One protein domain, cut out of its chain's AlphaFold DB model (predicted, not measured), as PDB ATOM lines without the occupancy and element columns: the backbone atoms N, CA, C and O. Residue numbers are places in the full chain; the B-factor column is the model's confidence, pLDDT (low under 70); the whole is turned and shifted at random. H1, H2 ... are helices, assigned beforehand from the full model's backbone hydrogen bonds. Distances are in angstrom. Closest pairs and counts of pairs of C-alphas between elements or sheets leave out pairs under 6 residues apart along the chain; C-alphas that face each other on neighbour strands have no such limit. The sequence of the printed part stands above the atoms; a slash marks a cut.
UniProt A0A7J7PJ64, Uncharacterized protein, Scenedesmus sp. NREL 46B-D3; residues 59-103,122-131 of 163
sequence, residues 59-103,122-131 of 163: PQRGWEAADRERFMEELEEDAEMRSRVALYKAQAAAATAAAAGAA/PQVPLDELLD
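What this domain is: This is residues 59 to 103 and 122 to 131 of the 163 residues of an uncharacterized protein of Scenedesmus sp. NREL 46B-D3 (UniProt A0A7J7PJ64). The model is an open, loose V: the long helix H1 makes one arm, the short helix H2 sits at the corner, and residues 84 to 90 with helix H3 make the other arm. The tips stick out, residues 59 to 71 of H1 at one end and residues 95 to 103 at the other, while the separate stretch 122 to 131 lies beside the link between H2 and H3. The printed part has 55 residues, with three named helices in the order H1, H2, H3 and no named strand; its class is all helix. The whole is loose, with a radius of gyration of the C-alphas of 14.1 A, and elongated, spanning 45 by 26 by 17 A.

How they stand to each other: H1, residues 59 to 77, and H2, residues 79 to 83, touch only at the corner by their tight link. H1 does so with residues 74 to 76 alone, and the closest C-alphas, those of Leu 75 and Arg 82, are 5.1 A apart. H3, residues 91 to 99, is apart from H1 and from H2. In H2 and H3 every O i to N i+4 pair is within hydrogen-bond range; in H1, 14 of 15 are.

Where its parts are: H1 begins at C-alpha 59 (-127.497, 151.084, 61.800) and measures 27.6 A from first to last C-alpha. H2 measures 6.3 A. H3 measures 12.1 A and ends at C-alpha 99 (-134.945, 187.193, 80.274).

The domain as a whole: The two C-alphas farthest apart, those of Pro 59 and Ala 102, are 45.5 A apart. Residues 104 to 121 are not printed, and C-alphas 103 and 122 are 22.2 A apart across this cut. The link from H2 to H3, seven residues, is short. The mean pLDDT of the printed part is 72.6; residues 59 to 63, 91 to 103 and 122 are under 70.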
ATOM      1  N   PRO A  59    -126.026 151.002  61.778       55.94
ATOM      2  CA  PRO A  59    -127.497 151.084  61.800       55.94
ATOM      3  C   PRO A  59    -128.122 151.086  63.206       55.94
ATOM      4  O   PRO A  59    -129.218 151.615  63.376       55.94
ATOM      5  N   GLN A  60    -127.397 150.587  64.210       57.94
ATOM      6  CA  GLN A  60    -127.779 150.608  65.623       57.94
ATOM      7  C   GLN A  60    -128.065 152.031  66.141       57.94
ATOM      8  O   GLN A  60    -129.091 152.254  66.772       57.94
ATOM      9  N   ARG A  61    -127.236 153.026  65.787       59.72
ATOM     10  CA  ARG A  61    -127.424 154.421  66.236       59.72
ATOM     11  C   ARG A  61    -128.698 155.062  65.689       59.72
ATOM     12  O   ARG A  61    -129.305 155.901  66.345       59.72
ATOM     13  N   GLY A  62    -129.086 154.698  64.466       62.16
ATOM     14  CA  GLY A  62    -130.327 155.181  63.858       62.16
ATOM     15  C   GLY A  62    -131.557 154.584  64.537       62.16
ATOM     16  O   GLY A  62    -132.552 155.277  64.724       62.16
ATOM     17  N   TRP A  63    -131.462 153.317  64.946       65.69
ATOM     18  CA  TRP A  63    -132.516 152.633  65.689       65.69
ATOM     19  C   TRP A  63    -132.638 153.198  67.101       65.69
ATOM     20  O   TRP A  63    -133.739 153.525  67.512       65.69
ATOM     21  N   GLU A  64    -131.522 153.434  67.790       70.38
ATOM     22  CA  GLU A  64    -131.495 154.087  69.105       70.38
ATOM     23  C   GLU A  64    -132.076 155.505  69.068       70.38
ATOM     24  O   GLU A  64    -132.800 155.904  69.978       70.38
ATOM     25  N   ALA A  65    -131.798 156.279  68.014       74.00
ATOM     26  CA  ALA A  65    -132.371 157.612  67.851       74.00
ATOM     27  C   ALA A  65    -133.891 157.568  67.615       74.00
ATOM     28  O   ALA A  65    -134.620 158.371  68.201       74.00
ATOM     29  N   ALA A  66    -134.367 156.624  66.796       78.88
ATOM     30  CA  ALA A  66    -135.791 156.427  66.538       78.88
ATOM     31  C   ALA A  66    -136.538 155.909  67.781       78.88
ATOM     32  O   ALA A  66    -137.609 156.419  68.111       78.88
ATOM     33  N   ASP A  67    -135.952 154.958  68.511       80.56
ATOM     34  CA  ASP A  67    -136.497 154.450  69.774       80.56
ATOM     35  C   ASP A  67    -136.537 155.544  70.835       80.56
ATOM     36  O   ASP A  67    -137.531 155.695  71.542       80.56
ATOM     37  N   ARG A  68    -135.493 156.376  70.904       81.00
ATOM     38  CA  ARG A  68    -135.465 157.542  71.787       81.00
ATOM     39  C   ARG A  68    -136.573 158.533  71.443       81.00
ATOM     40  O   ARG A  68    -137.192 159.082  72.353       81.00
ATOM     41  N   GLU A  69    -136.831 158.791  70.164       81.50
ATOM     42  CA  GLU A  69    -137.930 159.669  69.752       81.50
ATOM     43  C   GLU A  69    -139.288 159.078  70.149       81.50
ATOM     44  O   GLU A  69    -140.094 159.781  70.762       81.50
ATOM     45  N   ARG A  70    -139.502 157.784  69.883       83.69
ATOM     46  CA  ARG A  70    -140.714 157.051  70.275       83.69
ATOM     47  C   ARG A  70    -140.938 157.103  71.786       83.69
ATOM     48  O   ARG A  70    -142.033 157.428  72.229       83.69
ATOM     49  N   PHE A  71    -139.890 156.865  72.567       86.62
ATOM     50  CA  PHE A  71    -139.921 156.940  74.025       86.62
ATOM     51  C   PHE A  71    -140.298 158.339  74.527       86.62
ATOM     52  O   PHE A  71    -141.085 158.483  75.460       86.62
ATOM     53  N   MET A  72    -139.782 159.395  73.889       83.94
ATOM     54  CA  MET A  72    -140.168 160.760  74.243       83.94
ATOM     55  C   MET A  72    -141.640 161.052  73.917       83.94
ATOM     56  O   MET A  72    -142.249 161.887  74.577       83.94
ATOM     57  N   GLU A  73    -142.227 160.433  72.891       81.31
ATOM     58  CA  GLU A  73    -143.673 160.542  72.641       81.31
ATOM     59  C   GLU A  73    -144.503 159.789  73.686       81.31
ATOM     60  O   GLU A  73    -145.506 160.315  74.154       81.31
ATOM     61  N   GLU A  74    -144.061 158.600  74.094       85.06
ATOM     62  CA  GLU A  74    -144.745 157.782  75.103       85.06
ATOM     63  C   GLU A  74    -144.819 158.502  76.462       85.06
ATOM     64  O   GLU A  74    -145.877 158.542  77.082       85.06
ATOM     65  N   LEU A  75    -143.746 159.196  76.862       85.88
ATOM     66  CA  LEU A  75    -143.721 160.041  78.067       85.88
ATOM     67  C   LEU A  75    -144.693 161.237  78.031       85.88
ATOM     68  O   LEU A  75    -145.120 161.726  79.081       85.88
ATOM     69  N   GLU A  76    -145.020 161.746  76.843       80.88
ATOM     70  CA  GLU A  76    -146.021 162.810  76.697       80.88
ATOM     71  C   GLU A  76    -147.437 162.260  76.880       80.88
ATOM     72  O   GLU A  76    -148.269 162.901  77.524       80.88
ATOM     73  N   GLU A  77    -147.696 161.075  76.330       81.25
ATOM     74  CA  GLU A  77    -149.018 160.447  76.290       81.25
ATOM     75  C   GLU A  77    -149.397 159.764  77.607       81.25
ATOM     76  O   GLU A  77    -150.557 159.837  78.014       81.25
ATOM     77  N   ASP A  78    -148.432 159.141  78.285       86.50
ATOM     78  CA  ASP A  78    -148.660 158.368  79.502       86.50
ATOM     79  C   ASP A  78    -148.144 159.097  80.755       86.50
ATOM     80  O   ASP A  78    -146.943 159.180  81.029       86.50
ATOM     81  N   ALA A  79    -149.086 159.598  81.559       82.25
ATOM     82  CA  ALA A  79    -148.799 160.239  82.841       82.25
ATOM     83  C   ALA A  79    -148.207 159.269  83.885       82.25
ATOM     84  O   ALA A  79    -147.400 159.680  84.722       82.25
ATOM     85  N   GLU A  80    -148.558 157.980  83.841       83.75
ATOM     86  CA  GLU A  80    -148.031 156.967  84.757       83.75
ATOM     87  C   GLU A  80    -146.547 156.714  84.471       83.75
ATOM     88  O   GLU A  80    -145.718 156.742  85.384       83.75
ATOM     89  N   MET A  81    -146.188 156.538  83.199       84.06
ATOM     90  CA  MET A  81    -144.797 156.393  82.767       84.06
ATOM     91  C   MET A  81    -143.968 157.636  83.092       84.06
ATOM     92  O   MET A  81    -142.840 157.529  83.574       84.06
ATOM     93  N   ARG A  82    -144.549 158.819  82.892       87.81
ATOM     94  CA  ARG A  82    -143.910 160.100  83.179       87.81
ATOM     95  C   ARG A  82    -143.538 160.262  84.650       87.81
ATOM     96  O   ARG A  82    -142.424 160.679  84.942       87.81
ATOM     97  N   SER A  83    -144.410 159.841  85.565       84.00
ATOM     98  CA  SER A  83    -144.133 159.891  87.010       84.00
ATOM     99  C   SER A  83    -142.937 159.030  87.444       84.00
ATOM    100  O   SER A  83    -142.330 159.281  88.485       84.00
ATOM    101  N   ARG A  84    -142.580 158.010  86.651       86.56
ATOM    102  CA  ARG A  84    -141.483 157.072  86.937       86.56
ATOM    103  C   ARG A  84    -140.125 157.551  86.425       86.56
ATOM    104  O   ARG A  84    -139.114 156.935  86.755       86.56
ATOM    105  N   VAL A  85    -140.085 158.599  85.603       86.12
ATOM    106  CA  VAL A  85    -138.871 159.066  84.924       86.12
ATOM    107  C   VAL A  85    -138.528 160.483  85.380       86.12
ATOM    108  O   VAL A  85    -139.401 161.317  85.573       86.12
ATOM    109  N   ALA A  86    -137.237 160.781  85.538       87.44
ATOM    110  CA  ALA A  86    -136.776 162.131  85.851       87.44
ATOM    111  C   ALA A  86    -136.727 162.999  84.577       87.44
ATOM    112  O   ALA A  86    -135.838 162.828  83.736       87.44
ATOM    113  N   LEU A  87    -137.673 163.934  84.436       87.56
ATOM    114  CA  LEU A  87    -137.692 164.933  83.363       87.56
ATOM    115  C   LEU A  87    -137.081 166.251  83.838       87.56
ATOM    116  O   LEU A  87    -137.365 166.702  84.943       87.56
ATOM    117  N   TYR A  88    -136.281 166.889  82.984       86.38
ATOM    118  CA  TYR A  88    -135.595 168.143  83.304       86.38
ATOM    119  C   TYR A  88    -136.029 169.268  82.369       86.38
ATOM    120  O   TYR A  88    -136.299 169.030  81.188       86.38
ATOM    121  N   LYS A  89    -136.040 170.510  82.856       84.12
ATOM    122  CA  LYS A  89    -136.289 171.689  82.011       84.12
ATOM    123  C   LYS A  89    -135.161 171.879  80.998       84.12
ATOM    124  O   LYS A  89    -133.977 171.752  81.310       84.12
ATOM    125  N   ALA A  90    -135.512 172.205  79.755       80.06
ATOM    126  CA  ALA A  90    -134.518 172.581  78.759       80.06
ATOM    127  C   ALA A  90    -133.999 174.000  79.053       80.06
ATOM    128  O   ALA A  90    -134.773 174.950  79.149       80.06
ATOM    129  N   GLN A  91    -132.680 174.177  79.144       65.75
ATOM    130  CA  GLN A  91    -132.060 175.463  79.493       65.75
ATOM    131  C   GLN A  91    -132.371 176.590  78.487       65.75
ATOM    132  O   GLN A  91    -132.426 177.753  78.872       65.75
ATOM    133  N   ALA A  92    -132.663 176.267  77.220       60.75
ATOM    134  CA  ALA A  92    -133.141 177.240  76.231       60.75
ATOM    135  C   ALA A  92    -134.536 177.807  76.580       60.75
ATOM    136  O   ALA A  92    -134.795 178.992  76.363       60.75
ATOM    137  N   ALA A  93    -135.404 176.988  77.182       55.94
ATOM    138  CA  ALA A  93    -136.697 177.420  77.712       55.94
ATOM    139  C   ALA A  93    -136.536 178.174  79.049       55.94
ATOM    140  O   ALA A  93    -137.246 179.141  79.312       55.94
ATOM    141  N   ALA A  94    -135.551 177.797  79.873       54.50
ATOM    142  CA  ALA A  94    -135.249 178.491  81.128       54.50
ATOM    143  C   ALA A  94    -134.615 179.884  80.914       54.50
ATOM    144  O   ALA A  94    -134.964 180.838  81.604       54.50
ATOM    145  N   ALA A  95    -133.717 180.036  79.935       52.34
ATOM    146  CA  ALA A  95    -133.063 181.312  79.625       52.34
ATOM    147  C   ALA A  95    -134.039 182.343  79.035       52.34
ATOM    148  O   ALA A  95    -133.973 183.527  79.362       52.34
ATOM    149  N   THR A  96    -134.985 181.889  78.208       50.22
ATOM    150  CA  THR A  96    -136.078 182.731  77.697       50.22
ATOM    151  C   THR A  96    -137.055 183.130  78.808       50.22
ATOM    152  O   THR A  96    -137.508 184.272  78.823       50.22
ATOM    153  N   ALA A  97    -137.298 182.259  79.795       49.94
ATOM    154  CA  ALA A  97    -138.073 182.587  80.996       49.94
ATOM    155  C   ALA A  97    -137.393 183.632  81.898       49.94
ATOM    156  O   ALA A  97    -138.048 184.551  82.391       49.94
ATOM    157  N   ALA A  98    -136.079 183.514  82.100       48.75
ATOM    158  CA  ALA A  98    -135.307 184.427  82.941       48.75
ATOM    159  C   ALA A  98    -135.168 185.829  82.318       48.75
ATOM    160  O   ALA A  98    -135.247 186.830  83.029       48.75
ATOM    161  N   ALA A  99    -135.021 185.918  80.992       46.81
ATOM    162  CA  ALA A  99    -134.945 187.193  80.274       46.81
ATOM    163  C   ALA A  99    -136.289 187.950  80.222       46.81
ATOM    164  O   ALA A  99    -136.298 189.163  80.023       46.81
ATOM    165  N   ALA A 100    -137.416 187.255  80.414       45.22
ATOM    166  CA  ALA A 100    -138.759 187.826  80.316       45.22
ATOM    167  C   ALA A 100    -139.308 188.417  81.629       45.22
ATOM    168  O   ALA A 100    -140.419 188.936  81.614       45.22
ATOM    169  N   GLY A 101    -138.560 188.374  82.743       39.91
ATOM    170  CA  GLY A 101    -138.943 189.034  83.997       39.91
ATOM    171  C   GLY A 101    -140.319 188.604  84.521       39.91
ATOM    172  O   GLY A 101    -141.298 189.318  84.356       39.91
ATOM    173  N   ALA A 102    -140.377 187.454  85.195       45.97
ATOM    174  CA  ALA A 102    -141.552 186.982  85.937       45.97
ATOM    175  C   ALA A 102    -142.864 186.901  85.127       45.97
ATOM    176  O   ALA A 102    -143.893 187.458  85.494       45.97
ATOM    177  N   ALA A 103    -142.845 186.088  84.078       35.75
ATOM    178  CA  ALA A 103    -143.930 185.171  83.757       35.75
ATOM    179  C   ALA A 103    -143.275 184.005  83.022       35.75
ATOM    180  O   ALA A 103    -142.616 184.212  82.002       35.75
ATOM    181  N   PRO A 122    -151.195 166.111  74.197       69.69
ATOM    182  CA  PRO A 122    -150.652 165.714  75.486       69.69
ATOM    183  C   PRO A 122    -149.247 166.306  75.624       69.69
ATOM    184  O   PRO A 122    -148.355 166.000  74.834       69.69
ATOM    185  N   GLN A 123    -149.088 167.232  76.563       71.19
ATOM    186  CA  GLN A 123    -147.833 167.910  76.860       71.19
ATOM    187  C   GLN A 123    -147.455 167.606  78.305       71.19
ATOM    188  O   GLN A 123    -148.318 167.482  79.174       71.19
ATOM    189  N   VAL A 124    -146.152 167.486  78.552       79.56
ATOM    190  CA  VAL A 124    -145.617 167.363  79.910       79.56
ATOM    191  C   VAL A 124    -145.818 168.717  80.609       79.56
ATOM    192  O   VAL A 124    -145.279 169.719  80.124       79.56
ATOM    193  N   PRO A 125    -146.596 168.785  81.702       82.56
ATOM    194  CA  PRO A 125    -146.837 170.029  82.416       82.56
ATOM    195  C   PRO A 125    -145.555 170.491  83.109       82.56
ATOM    196  O   PRO A 125    -144.826 169.686  83.681       82.56
ATOM    197  N   LEU A 126    -145.288 171.799  83.071       75.81
ATOM    198  CA  LEU A 126    -144.037 172.397  83.564       75.81
ATOM    199  C   LEU A 126    -143.772 172.146  85.058       75.81
ATOM    200  O   LEU A 126    -142.610 172.145  85.463       75.81
ATOM    201  N   ASP A 127    -144.823 171.917  85.847       80.50
ATOM    202  CA  ASP A 127    -144.743 171.664  87.291       80.50
ATOM    203  C   ASP A 127    -144.105 170.307  87.632       80.50
ATOM    204  O   ASP A 127    -143.588 170.126  88.732       80.50
ATOM    205  N   GLU A 128    -144.102 169.357  86.690       82.75
ATOM    206  CA  GLU A 128    -143.506 168.025  86.865       82.75
ATOM    207  C   GLU A 128    -142.008 167.991  86.496       82.75
ATOM    208  O   GLU A 128    -141.333 166.988  86.728       82.75
ATOM    209  N   LEU A 129    -141.467 169.068  85.909       85.69
ATOM    210  CA  LEU A 129    -140.083 169.107  85.430       85.69
ATOM    211  C   LEU A 129    -139.134 169.552  86.545       85.69
ATOM    212  O   LEU A 129    -139.308 170.607  87.158       85.69
ATOM    213  N   LEU A 130    -138.047 168.801  86.702       87.25
ATOM    214  CA  LEU A 130    -136.941 169.128  87.589       87.25
ATOM    215  C   LEU A 130    -136.069 170.245  87.004       87.25
ATOM    216  O   LEU A 130    -135.848 170.334  85.790       87.25
ATOM    217  N   ASP A 131    -135.535 171.079  87.892       84.06
ATOM    218  CA  ASP A 131    -134.498 172.039  87.538       84.06
ATOM    219  C   ASP A 131    -133.143 171.327  87.418       84.06
ATOM    220  O   ASP A 131    -132.817 170.404  88.168       84.06
TER     221      ASP A 131